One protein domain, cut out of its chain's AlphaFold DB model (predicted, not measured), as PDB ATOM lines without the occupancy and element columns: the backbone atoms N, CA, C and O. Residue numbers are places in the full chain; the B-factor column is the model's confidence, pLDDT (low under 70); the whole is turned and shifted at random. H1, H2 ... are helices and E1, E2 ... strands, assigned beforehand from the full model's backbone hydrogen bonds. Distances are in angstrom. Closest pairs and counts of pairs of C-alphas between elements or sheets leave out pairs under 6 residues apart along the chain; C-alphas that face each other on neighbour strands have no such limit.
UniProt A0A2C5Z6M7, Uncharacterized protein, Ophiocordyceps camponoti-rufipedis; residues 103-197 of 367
ATOM      1  N   CYS A 103      84.177 123.997 163.525       97.31
ATOM      2  CA  CYS A 103      84.809 122.913 164.253       97.31
ATOM      3  C   CYS A 103      85.752 122.170 163.322       97.31
ATOM      4  O   CYS A 103      85.388 121.873 162.185       97.31
ATOM      5  N   ALA A 104      86.919 121.811 163.834       97.62
ATOM      6  CA  ALA A 104      87.893 121.002 163.124       97.62
ATOM      7  C   ALA A 104      88.769 120.252 164.135       97.62
ATOM      8  O   ALA A 104      88.889 120.686 165.289       97.62
ATOM      9  N   PRO A 105      89.341 119.103 163.749       98.00
ATOM     10  CA  PRO A 105      90.330 118.438 164.579       98.00
ATOM     11  C   PRO A 105      91.572 119.321 164.721       98.00
ATOM     12  O   PRO A 105      91.999 119.968 163.762       98.00
ATOM     13  N   MET A 106      92.170 119.317 165.910       97.62
ATOM     14  CA  MET A 106      93.541 119.794 166.083       97.62
ATOM     15  C   MET A 106      94.455 119.033 165.116       97.62
ATOM     16  O   MET A 106      94.292 117.830 164.896       97.62
ATOM     17  N   ARG A 107      95.395 119.742 164.501       96.81
ATOM     18  CA  ARG A 107      96.293 119.174 163.495       96.81
ATOM     19  C   ARG A 107      97.449 118.457 164.167       96.81
ATOM     20  O   ARG A 107      97.951 118.928 165.184       96.81
ATOM     21  N   LEU A 108      97.916 117.369 163.564       93.25
ATOM     22  CA  LEU A 108      99.130 116.696 164.010       93.25
ATOM     23  C   LEU A 108     100.341 117.598 163.738       93.25
ATOM     24  O   LEU A 108     100.657 117.894 162.584       93.25
ATOM     25  N   SER A 109     101.019 118.028 164.798       85.75
ATOM     26  CA  SER A 109     102.268 118.782 164.702       85.75
ATOM     27  C   SER A 109     103.447 117.816 164.841       85.75
ATOM     28  O   SER A 109     103.459 116.984 165.746       85.75
ATOM     29  N   GLY A 110     104.424 117.879 163.928       68.94
ATOM     30  CA  GLY A 110     105.425 116.825 163.667       68.94
ATOM     31  C   GLY A 110     106.399 116.451 164.800       68.94
ATOM     32  O   GLY A 110     107.362 115.733 164.547       68.94
ATOM     33  N   SER A 111     106.190 116.919 166.032       67.62
ATOM     34  CA  SER A 111     106.996 116.565 167.203       67.62
ATOM     35  C   SER A 111     106.189 116.730 168.497       67.62
ATOM     36  O   SER A 111     106.147 117.812 169.086       67.62
ATOM     37  N   ALA A 112     105.589 115.633 168.971       65.19
ATOM     38  CA  ALA A 112     104.919 115.565 170.276       65.19
ATOM     39  C   ALA A 112     105.857 115.941 171.449       65.19
ATOM     40  O   ALA A 112     105.419 116.505 172.448       65.19
ATOM     41  N   TYR A 113     107.171 115.730 171.296       61.22
ATOM     42  CA  TYR A 113     108.185 116.036 172.313       61.22
ATOM     43  C   TYR A 113     108.288 117.524 172.679       61.22
ATOM     44  O   TYR A 113     108.761 117.854 173.762       61.22
ATOM     45  N   ASN A 114     107.830 118.434 171.814       66.69
ATOM     46  CA  ASN A 114     107.925 119.877 172.067       66.69
ATOM     47  C   ASN A 114     106.877 120.390 173.072       66.69
ATOM     48  O   ASN A 114     106.922 121.559 173.455       66.69
ATOM     49  N   PHE A 115     105.938 119.539 173.499       74.69
ATOM     50  CA  PHE A 115     104.906 119.895 174.472       74.69
ATOM     51  C   PHE A 115     105.224 119.444 175.905       74.69
ATOM     52  O   PHE A 115     104.636 119.981 176.843       74.69
ATOM     53  N   ASP A 116     106.191 118.538 176.098       76.81
ATOM     54  CA  ASP A 116     106.631 118.047 177.417       76.81
ATOM     55  C   ASP A 116     107.836 118.836 177.962       76.81
ATOM     56  O   ASP A 116     108.852 118.316 178.427       76.81
ATOM     57  N   CYS A 117     107.750 120.158 177.848       75.19
ATOM     58  CA  CYS A 117     108.800 121.055 178.297       75.19
ATOM     59  C   CYS A 117     108.615 121.392 179.773       75.19
ATOM     60  O   CYS A 117     107.987 122.392 180.106       75.19
ATOM     61  N   SER A 118     109.182 120.583 180.673       72.00
ATOM     62  CA  SER A 118     109.249 120.951 182.099       72.00
ATOM     63  C   SER A 118     109.969 122.295 182.313       72.00
ATOM     64  O   SER A 118     110.747 122.740 181.465       72.00
ATOM     65  N   GLU A 119     109.756 122.939 183.469       64.31
ATOM     66  CA  GLU A 119     110.355 124.249 183.799       64.31
ATOM     67  C   GLU A 119     111.884 124.277 183.614       64.31
ATOM     68  O   GLU A 119     112.441 125.263 183.129       64.31
ATOM     69  N   LEU A 120     112.565 123.169 183.930       60.47
ATOM     70  CA  LEU A 120     114.006 123.009 183.716       60.47
ATOM     71  C   LEU A 120     114.355 122.841 182.226       60.47
ATOM     72  O   LEU A 120     115.359 123.375 181.759       60.47
ATOM     73  N   HIS A 121     113.522 122.142 181.453       63.06
ATOM     74  CA  HIS A 121     113.787 121.860 180.040       63.06
ATOM     75  C   HIS A 121     113.576 123.078 179.138       63.06
ATOM     76  O   HIS A 121     114.318 123.219 178.167       63.06
ATOM     77  N   LEU A 122     112.668 123.999 179.488       60.84
ATOM     78  CA  LEU A 122     112.490 125.277 178.775       60.84
ATOM     79  C   LEU A 122     113.783 126.104 178.681       60.84
ATOM     80  O   LEU A 122     113.934 126.896 177.755       60.84
ATOM     81  N   ARG A 123     114.726 125.921 179.615       60.69
ATOM     82  CA  ARG A 123     115.997 126.663 179.627       60.69
ATOM     83  C   ARG A 123     117.147 125.954 178.915       60.69
ATOM     84  O   ARG A 123     118.015 126.638 178.383       60.69
ATOM     85  N   TYR A 124     117.162 124.622 178.895       66.06
ATOM     86  CA  TYR A 124     118.344 123.855 178.471       66.06
ATOM     87  C   TYR A 124     118.110 122.924 177.277       66.06
ATOM     88  O   TYR A 124     119.070 122.563 176.598       66.06
ATOM     89  N   SER A 125     116.865 122.549 176.976       75.50
ATOM     90  CA  SER A 125     116.567 121.724 175.804       75.50
ATOM     91  C   SER A 125     116.386 122.604 174.573       75.50
ATOM     92  O   SER A 125     115.566 123.523 174.558       75.50
ATOM     93  N   MET A 126     117.123 122.297 173.504       74.25
ATOM     94  CA  MET A 126     116.977 122.967 172.207       74.25
ATOM     95  C   MET A 126     115.540 122.840 171.661       74.25
ATOM     96  O   MET A 126     115.027 123.757 171.027       74.25
ATOM     97  N   TRP A 127     114.855 121.740 171.977       75.81
ATOM     98  CA  TRP A 127     113.479 121.450 171.561       75.81
ATOM     99  C   TRP A 127     112.431 122.286 172.307       75.81
ATOM    100  O   TRP A 127     111.373 122.586 171.765       75.81
ATOM    101  N   CYS A 128     112.770 122.751 173.509       84.50
ATOM    102  CA  CYS A 128     111.900 123.566 174.355       84.50
ATOM    103  C   CYS A 128     112.160 125.069 174.241       84.50
ATOM    104  O   CYS A 128     111.645 125.857 175.034       84.50
ATOM    105  N   GLN A 129     112.946 125.485 173.247       88.06
ATOM    106  CA  GLN A 129     113.134 126.898 172.955       88.06
ATOM    107  C   GLN A 129     111.796 127.530 172.538       88.06
ATOM    108  O   GLN A 129     111.073 126.934 171.730       88.06
ATOM    109  N   PRO A 130     111.471 128.753 173.004       90.88
ATOM    110  CA  PRO A 130     110.211 129.425 172.679       90.88
ATOM    111  C   PRO A 130     109.888 129.477 171.179       90.88
ATOM    112  O   PRO A 130     108.726 129.374 170.802       90.88
ATOM    113  N   VAL A 131     110.912 129.588 170.321       93.06
ATOM    114  CA  VAL A 131     110.786 129.574 168.850       93.06
ATOM    115  C   VAL A 131     110.156 128.273 168.338       93.06
ATOM    116  O   VAL A 131     109.239 128.315 167.520       93.06
ATOM    117  N   ASN A 132     110.603 127.126 168.858       91.94
ATOM    118  CA  ASN A 132     110.162 125.801 168.431       91.94
ATOM    119  C   ASN A 132     108.763 125.511 168.967       91.94
ATOM    120  O   ASN A 132     107.885 125.110 168.209       91.94
ATOM    121  N   VAL A 133     108.528 125.803 170.248       91.94
ATOM    122  CA  VAL A 133     107.211 125.631 170.874       91.94
ATOM    123  C   VAL A 133     106.158 126.502 170.180       91.94
ATOM    124  O   VAL A 133     105.067 126.019 169.889       91.94
ATOM    125  N   ALA A 134     106.479 127.755 169.840       95.19
ATOM    126  CA  ALA A 134     105.552 128.635 169.128       95.19
ATOM    127  C   ALA A 134     105.168 128.105 167.739       95.19
ATOM    128  O   ALA A 134     103.991 128.141 167.375       95.19
ATOM    129  N   THR A 135     106.137 127.571 166.990       95.38
ATOM    130  CA  THR A 135     105.897 126.917 165.695       95.38
ATOM    131  C   THR A 135     104.961 125.726 165.853       95.38
ATOM    132  O   THR A 135     103.951 125.633 165.162       95.38
ATOM    133  N   VAL A 136     105.248 124.857 166.821       94.12
ATOM    134  CA  VAL A 136     104.499 123.613 167.030       94.12
ATOM    135  C   VAL A 136     103.063 123.905 167.471       94.12
ATOM    136  O   VAL A 136     102.143 123.286 166.938       94.12
ATOM    137  N   VAL A 137     102.858 124.864 168.387       95.94
ATOM    138  CA  VAL A 137     101.520 125.304 168.824       95.94
ATOM    139  C   VAL A 137     100.724 125.863 167.649       95.94
ATOM    140  O   VAL A 137      99.589 125.447 167.451       95.94
ATOM    141  N   ARG A 138     101.306 126.773 166.856       97.19
ATOM    142  CA  ARG A 138     100.648 127.335 165.666       97.19
ATOM    143  C   ARG A 138     100.243 126.236 164.685       97.19
ATOM    144  O   ARG A 138      99.108 126.230 164.226       97.19
ATOM    145  N   ASP A 139     101.149 125.305 164.395       96.81
ATOM    146  CA  ASP A 139     100.925 124.240 163.412       96.81
ATOM    147  C   ASP A 139      99.919 123.181 163.890       96.81
ATOM    148  O   ASP A 139      99.342 122.476 163.056       96.81
ATOM    149  N   ALA A 140      99.695 123.090 165.207       97.12
ATOM    150  CA  ALA A 140      98.675 122.249 165.828       97.12
ATOM    151  C   ALA A 140      97.257 122.848 165.757       97.12
ATOM    152  O   ALA A 140      96.277 122.107 165.874       97.12
ATOM    153  N   LEU A 141      97.119 124.166 165.571       98.00
ATOM    154  CA  LEU A 141      95.809 124.808 165.435       98.00
ATOM    155  C   LEU A 141      95.163 124.451 164.083       98.00
ATOM    156  O   LEU A 141      95.876 124.333 163.084       98.00
ATOM    157  N   PRO A 142      93.826 124.316 164.010       98.12
ATOM    158  CA  PRO A 142      93.133 124.132 162.738       98.12
ATOM    159  C   PRO A 142      93.351 125.295 161.760       98.12
ATOM    160  O   PRO A 142      93.347 126.461 162.166       98.12
ATOM    161  N   GLU A 143      93.472 125.003 160.463       98.00
ATOM    162  CA  GLU A 143      93.700 126.036 159.435       98.00
ATOM    163  C   GLU A 143      92.540 127.030 159.361       98.00
ATOM    164  O   GLU A 143      92.745 128.235 159.223       98.00
ATOM    165  N   GLU A 144      91.315 126.542 159.517       97.69
ATOM    166  CA  GLU A 144      90.099 127.345 159.501       97.69
ATOM    167  C   GLU A 144      90.038 128.301 160.700       97.69
ATOM    168  O   GLU A 144      89.504 129.407 160.584       97.69
ATOM    169  N   MET A 145      90.627 127.921 161.841       98.06
ATOM    170  CA  MET A 145      90.756 128.815 162.994       98.06
ATOM    171  C   MET A 145      91.755 129.936 162.697       98.06
ATOM    172  O   MET A 145      91.458 131.099 162.970       98.06
ATOM    173  N   LEU A 146      92.910 129.610 162.108       98.31
ATOM    174  CA  LEU A 146      93.909 130.607 161.700       98.31
ATOM    175  C   LEU A 146      93.339 131.568 160.648       98.31
ATOM    176  O   LEU A 146      93.540 132.779 160.732       98.31
ATOM    177  N   LYS A 147      92.563 131.043 159.696       97.88
ATOM    178  CA  LYS A 147      91.845 131.846 158.702       97.88
ATOM    179  C   LYS A 147      90.846 132.800 159.358       97.88
ATOM    180  O   LYS A 147      90.822 133.974 159.003       97.88
ATOM    181  N   MET A 148      90.072 132.334 160.340       97.06
ATOM    182  CA  MET A 148      89.161 133.195 161.103       97.06
ATOM    183  C   MET A 148      89.918 134.318 161.826       97.06
ATOM    184  O   MET A 148      89.503 135.471 161.749       97.06
ATOM    185  N   MET A 149      91.048 134.015 162.477       97.94
ATOM    186  CA  MET A 149      91.867 135.037 163.146       97.94
ATOM    187  C   MET A 149      92.355 136.115 162.170       97.94
ATOM    188  O   MET A 149      92.324 137.302 162.501       97.94
ATOM    189  N   LEU A 150      92.744 135.718 160.957       97.56
ATOM    190  CA  LEU A 150      93.134 136.649 159.903       97.56
ATOM    191  C   LEU A 150      91.950 137.504 159.433       97.56
ATOM    192  O   LEU A 150      92.061 138.723 159.371       97.56
ATOM    193  N   GLU A 151      90.818 136.879 159.115       94.94
ATOM    194  CA  GLU A 151      89.653 137.564 158.542       94.94
ATOM    195  C   GLU A 151      88.951 138.497 159.535       94.94
ATOM    196  O   GLU A 151      88.454 139.552 159.139       94.94
ATOM    197  N   VAL A 152      88.883 138.110 160.813       92.06
ATOM    198  CA  VAL A 152      88.140 138.856 161.838       92.06
ATOM    199  C   VAL A 152      89.035 139.835 162.590       92.06
ATOM    200  O   VAL A 152      88.626 140.974 162.802       92.06
ATOM    201  N   HIS A 153      90.247 139.417 162.962       93.62
ATOM    202  CA  HIS A 153      91.139 140.199 163.826       93.62
ATOM    203  C   HIS A 153      92.375 140.741 163.097       93.62
ATOM    204  O   HIS A 153      93.180 141.447 163.700       93.62
ATOM    205  N   GLY A 154      92.563 140.421 161.810       96.81
ATOM    206  CA  GLY A 154      93.763 140.817 161.064       96.81
ATOM    207  C   GLY A 154      95.034 140.109 161.543       96.81
ATOM    208  O   GLY A 154      96.132 140.627 161.352       96.81
ATOM    209  N   ILE A 155      94.895 138.954 162.202       97.81
ATOM    210  CA  ILE A 155      96.005 138.206 162.801       97.81
ATOM    211  C   ILE A 155      96.371 137.046 161.881       97.81
ATOM    212  O   ILE A 155      95.703 136.014 161.864       97.81
ATOM    213  N   ASP A 156      97.437 137.224 161.106       98.06
ATOM    214  CA  ASP A 156      97.969 136.160 160.263       98.06
ATOM    215  C   ASP A 156      98.732 135.088 161.070       98.06
ATOM    216  O   ASP A 156      98.981 135.203 162.272       98.06
ATOM    217  N   SER A 157      99.126 134.017 160.384       97.62
ATOM    218  CA  SER A 157      99.835 132.880 160.981       97.62
ATOM    219  C   SER A 157     101.189 133.261 161.616       97.62
ATOM    220  O   SER A 157     101.602 132.671 162.622       97.62
ATOM    221  N   ASN A 158     101.882 134.273 161.079       98.12
ATOM    222  CA  ASN A 158     103.151 134.759 161.633       98.12
ATOM    223  C   ASN A 158     102.921 135.598 162.892       98.12
ATOM    224  O   ASN A 158     103.684 135.501 163.855       98.12
ATOM    225  N   GLU A 159     101.853 136.385 162.919       98.38
ATOM    226  CA  GLU A 159     101.435 137.145 164.087       98.38
ATOM    227  C   GLU A 159     100.978 136.216 165.224       98.38
ATOM    228  O   GLU A 159     101.369 136.432 166.375       98.38
ATOM    229  N   VAL A 160     100.253 135.130 164.914       98.31
ATOM    230  CA  VAL A 160      99.953 134.047 165.875       98.31
ATOM    231  C   VAL A 160     101.246 133.507 166.489       98.31
ATOM    232  O   VAL A 160     101.390 133.487 167.715       98.31
ATOM    233  N   TRP A 161     102.212 133.123 165.648       98.00
ATOM    234  CA  TRP A 161     103.519 132.639 166.099       98.00
ATOM    235  C   TRP A 161     104.220 133.651 167.010       98.00
ATOM    236  O   TRP A 161     104.668 133.302 168.102       98.00
ATOM    237  N   ARG A 162     104.269 134.923 166.598       98.38
ATOM    238  CA  ARG A 162     104.958 135.996 167.328       98.38
ATOM    239  C   ARG A 162     104.327 136.246 168.695       98.38
ATOM    240  O   ARG A 162     105.052 136.449 169.673       98.38
ATOM    241  N   ARG A 163     102.994 136.223 168.784       97.94
ATOM    242  CA  ARG A 163     102.261 136.387 170.050       97.94
ATOM    243  C   ARG A 163     102.514 135.214 170.997       97.94
ATOM    244  O   ARG A 163     102.839 135.452 172.159       97.94
ATOM    245  N   ILE A 164     102.477 133.976 170.495       97.00
ATOM    246  CA  ILE A 164     102.823 132.779 171.278       97.00
ATOM    247  C   ILE A 164     104.272 132.856 171.775       97.00
ATOM    248  O   ILE A 164     104.521 132.676 172.967       97.00
ATOM    249  N   PHE A 165     105.217 133.170 170.885       96.00
ATOM    250  CA  PHE A 165     106.635 133.316 171.210       96.00
ATOM    251  C   PHE A 165     106.858 134.351 172.319       96.00
ATOM    252  O   PHE A 165     107.482 134.042 173.334       96.00
ATOM    253  N   LYS A 166     106.289 135.556 172.168       95.94
ATOM    254  CA  LYS A 166     106.387 136.629 173.170       95.94
ATOM    255  C   LYS A 166     105.833 136.187 174.521       95.94
ATOM    256  O   LYS A 166     106.419 136.477 175.560       95.94
ATOM    257  N   ASP A 167     104.713 135.475 174.526       94.31
ATOM    258  CA  ASP A 167     104.118 135.001 175.768       94.31
ATOM    259  C   ASP A 167     104.889 133.858 176.421       94.31
ATOM    260  O   ASP A 167     104.729 133.653 177.622       94.31
ATOM    261  N   LEU A 168     105.662 133.072 175.671       92.31
ATOM    262  CA  LEU A 168     106.539 132.029 176.221       92.31
ATOM    263  C   LEU A 168     107.794 132.613 176.887       92.31
ATOM    264  O   LEU A 168     108.416 131.938 177.700       92.31
ATOM    265  N   GLN A 169     108.150 133.863 176.579       91.62
ATOM    266  CA  GLN A 169     109.257 134.572 177.231       91.62
ATOM    267  C   GLN A 169     108.883 135.143 178.609       91.62
ATOM    268  O   GLN A 169     109.772 135.492 179.386       91.62
ATOM    269  N   LYS A 170     107.587 135.248 178.927       89.38
ATOM    270  CA  LYS A 170     107.111 135.747 180.224       89.38
ATOM    271  C   LYS A 170     107.233 134.666 181.306       89.38
ATOM    272  O   LYS A 170     106.965 133.491 181.060       89.38
ATOM    273  N   THR A 171     107.617 135.061 182.519       79.88
ATOM    274  CA  THR A 171     107.842 134.148 183.658       79.88
ATOM    275  C   THR A 171     106.663 134.053 184.630       79.88
ATOM    276  O   THR A 171     106.620 133.141 185.450       79.88
ATOM    277  N   ASP A 172     105.694 134.958 184.533       79.31
ATOM    278  CA  ASP A 172     104.559 135.117 185.453       79.31
ATOM    279  C   ASP A 172     103.536 133.967 185.404       79.31
ATOM    280  O   ASP A 172     102.890 133.665 186.407       79.31
ATOM    281  N   ALA A 173     103.409 133.285 184.263       77.88
ATOM    282  CA  ALA A 173     102.384 132.265 184.031       77.88
ATOM    283  C   ALA A 173     102.935 130.845 183.788       77.88
ATOM    284  O   ALA A 173     102.237 130.022 183.191       77.88
ATOM    285  N   GLN A 174     104.163 130.532 184.223       78.94
ATOM    286  CA  GLN A 174     104.858 129.284 183.848       78.94
ATOM    287  C   GLN A 174     104.064 128.002 184.146       78.94
ATOM    288  O   GLN A 174     103.901 127.168 183.256       78.94
ATOM    289  N   LYS A 175     103.494 127.866 185.352       84.75
ATOM    290  CA  LYS A 175     102.723 126.667 185.732       84.75
ATOM    291  C   LYS A 175     101.481 126.473 184.862       84.75
ATOM    292  O   LYS A 175     101.287 125.407 184.286       84.75
ATOM    293  N   THR A 176     100.657 127.512 184.719       88.75
ATOM    294  CA  THR A 176      99.462 127.463 183.860       88.75
ATOM    295  C   THR A 176      99.848 127.199 182.407       88.75
ATOM    296  O   THR A 176      99.189 126.408 181.730       88.75
ATOM    297  N   ARG A 177     100.952 127.795 181.939       91.00
ATOM    298  CA  ARG A 177     101.448 127.620 180.575       91.00
ATOM    299  C   ARG A 177     101.848 126.180 180.286       91.00
ATOM    300  O   ARG A 177     101.498 125.679 179.223       91.00
ATOM    301  N   LEU A 178     102.522 125.512 181.219       89.81
ATOM    302  CA  LEU A 178     102.898 124.106 181.072       89.81
ATOM    303  C   LEU A 178     101.668 123.220 180.838       89.81
ATOM    304  O   LEU A 178     101.650 122.412 179.914       89.81
ATOM    305  N   HIS A 179     100.607 123.421 181.621       92.38
ATOM    306  CA  HIS A 179      99.363 122.669 181.450       92.38
ATOM    307  C   HIS A 179      98.650 122.989 180.129       92.38
ATOM    308  O   HIS A 179      98.109 122.085 179.496       92.38
ATOM    309  N   GLN A 180      98.667 124.250 179.685       95.19
ATOM    310  CA  GLN A 180      98.105 124.641 178.387       95.19
ATOM    311  C   GLN A 180      98.869 124.009 177.221       95.19
ATOM    312  O   GLN A 180      98.246 123.506 176.292       95.19
ATOM    313  N   LEU A 181     100.204 124.015 177.272       94.06
ATOM    314  CA  LEU A 181     101.054 123.387 176.259       94.06
ATOM    315  C   LEU A 181     100.836 121.880 176.209       94.06
ATOM    316  O   LEU A 181     100.610 121.345 175.127       94.06
ATOM    317  N   ARG A 182     100.821 121.221 177.372       93.12
ATOM    318  CA  ARG A 182     100.532 119.790 177.469       93.12
ATOM    319  C   ARG A 182      99.181 119.448 176.849       93.12
ATOM    320  O   ARG A 182      99.116 118.558 176.014       93.12
ATOM    321  N   TRP A 183      98.131 120.202 177.181       95.44
ATOM    322  CA  TRP A 183      96.814 119.982 176.583       95.44
ATOM    323  C   TRP A 183      96.835 120.151 175.058       95.44
ATOM    324  O   TRP A 183      96.245 119.334 174.362       95.44
ATOM    325  N   ILE A 184      97.514 121.175 174.523       96.19
ATOM    326  CA  ILE A 184      97.607 121.383 173.064       96.19
ATOM    327  C   ILE A 184      98.336 120.213 172.397       96.19
ATOM    328  O   ILE A 184      97.899 119.770 171.336       96.19
ATOM    329  N   GLY A 185      99.399 119.699 173.019       94.06
ATOM    330  CA  GLY A 185     100.123 118.523 172.539       94.06
ATOM    331  C   GLY A 185      99.260 117.271 172.514       94.06
ATOM    332  O   GLY A 185      99.086 116.679 171.449       94.06
ATOM    333  N   ASP A 186      98.644 116.936 173.648       94.44
ATOM    334  CA  ASP A 186      97.747 115.783 173.775       94.44
ATOM    335  C   ASP A 186      96.566 115.898 172.786       94.44
ATOM    336  O   ASP A 186      96.186 114.932 172.122       94.44
ATOM    337  N   ALA A 187      96.000 117.101 172.635       96.19
ATOM    338  CA  ALA A 187      94.894 117.364 171.722       96.19
ATOM    339  C   ALA A 187      95.308 117.252 170.245       96.19
ATOM    340  O   ALA A 187      94.532 116.725 169.447       96.19
ATOM    341  N   SER A 188      96.508 117.728 169.894       96.12
ATOM    342  CA  SER A 188      97.120 117.622 168.562       96.12
ATOM    343  C   SER A 188      97.383 116.168 168.178       96.12
ATOM    344  O   SER A 188      96.993 115.745 167.090       96.12
ATOM    345  N   GLU A 189      97.977 115.386 169.083       94.62
ATOM    346  CA  GLU A 189      98.258 113.965 168.865       94.62
ATOM    347  C   GLU A 189      96.966 113.151 168.720       94.62
ATOM    348  O   GLU A 189      96.844 112.317 167.822       94.62
ATOM    349  N   ALA A 190      95.964 113.438 169.554       96.00
ATOM    350  CA  ALA A 190      94.675 112.757 169.511       96.00
ATOM    351  C   ALA A 190      93.753 113.223 168.367       96.00
ATOM    352  O   ALA A 190      92.668 112.661 168.205       96.00
ATOM    353  N   GLY A 191      94.117 114.267 167.612       96.44
ATOM    354  CA  GLY A 191      93.228 114.879 166.618       96.44
ATOM    355  C   GLY A 191      91.916 115.378 167.235       96.44
ATOM    356  O   GLY A 191      90.842 115.234 166.646       96.44
ATOM    357  N   THR A 192      91.982 115.906 168.461       97.12
ATOM    358  CA  THR A 192      90.800 116.290 169.242       97.12
ATOM    359  C   THR A 192      89.980 117.327 168.486       97.12
ATOM    360  O   THR A 192      90.494 118.370 168.086       97.12
ATOM    361  N   LEU A 193      88.685 117.057 168.309       97.94
ATOM    362  CA  LEU A 193      87.754 117.998 167.695       97.94
ATOM    363  C   LEU A 193      87.523 119.194 168.625       97.94
ATOM    364  O   LEU A 193      86.971 119.038 169.717       97.94
ATOM    365  N   VAL A 194      87.884 120.389 168.163       96.81
ATOM    366  CA  VAL A 194      87.631 121.658 168.858       96.81
ATOM    367  C   VAL A 194      86.718 122.535 168.015       96.81
ATOM    368  O   VAL A 194      86.727 122.445 166.788       96.81
ATOM    369  N   CYS A 195      85.925 123.387 168.664       97.94
ATOM    370  CA  CYS A 195      85.112 124.393 167.985       97.94
ATOM    371  C   CYS A 195      85.482 125.801 168.443       97.94
ATOM    372  O   CYS A 195      85.994 125.977 169.548       97.94
ATOM    373  N   TRP A 196      85.178 126.802 167.626       97.25
ATOM    374  CA  TRP A 196      85.378 128.219 167.935       97.25
ATOM    375  C   TRP A 196      84.328 129.077 167.226       97.25
ATOM    376  O   TRP A 196      83.779 128.650 166.209       97.25
ATOM    377  N   PRO A 197      84.007 130.276 167.738       93.88
ATOM    378  CA  PRO A 197      83.060 131.162 167.074       93.88
ATOM    379  C   PRO A 197      83.640 131.714 165.762       93.88
ATOM    380  O   PRO A 197      84.787 132.149 165.720       93.88
TER     381      PRO A 197
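This is residues 103 to 197 of the 367 residues of an uncharacterized protein of Ophiocordyceps camponoti-rufipedis (UniProt A0A2C5Z6M7). Helix H3 forms the middle, with H5 and H6 packed on it and short H1 touching both H3 and H6. At one end of the longest axis a small two-strand ribbon, E1 and E2, brings together the two ends of the printed part, with H4 near it; short H2 lies at the other end. The 95 printed residues include six named helices and two strands, in the order E1 H1 H2 H3 H4 H5 H6 E2; the sheet E1 - E2 is antiparallel, and the class is mostly helix. The whole is compact, with a radius of gyration of the C-alphas of 13.0 A, and spans 37 by 27 by 21 A.

E1, residues 103 to 105, and E2, residues 193 to 197, are antiparallel neighbours; N 104 and O 194, 3.0 A apart, are within hydrogen-bond range. The closest C-alphas of E2 and H4, residues 143 to 153, are those of Trp 196 and Met 145, 7.3 A. H5, residues 157 to 168, is close to H4 but not clearly touching, with closest C-alphas Ser 157 and Leu 146, 6.4 A, and about perpendicular at 88 degrees. The hub, H3, residues 130 to 140, touches H5 at a steep tilt of 48 degrees, opposite ways; the closest C-alphas are Ala 134 and Phe 165, 5.2 A. H6, residues 174 to 189, touches H3 with residues 181 to 188 alone, closest at C-alphas 188 and 140, 5.6 A. H1, residues 112 to 115, touches H6, closest at C-alphas 115 and 182, 5.3 A. H2, residues 121 to 124, is apart from H6. Every O i to N i+4 pair is within hydrogen-bond range in H3, H4, H5 and H6; H1 and H2 are too short for one.

E1 begins at C-alpha 103 (84.809, 122.913, 164.253), and E2, 14.0 A long, ends at C-alpha 197 (83.060, 131.162, 167.074). H6 measures 22.4 A, H5 16.7 A, H3 15.2 A and H4 15.0 A.

The C-alphas farthest apart, Leu 120 and Glu 151, are 37.9 A apart. The printed part has no cut and no long link. Residues 110 to 114 and 119 to 124 have pLDDT under 70.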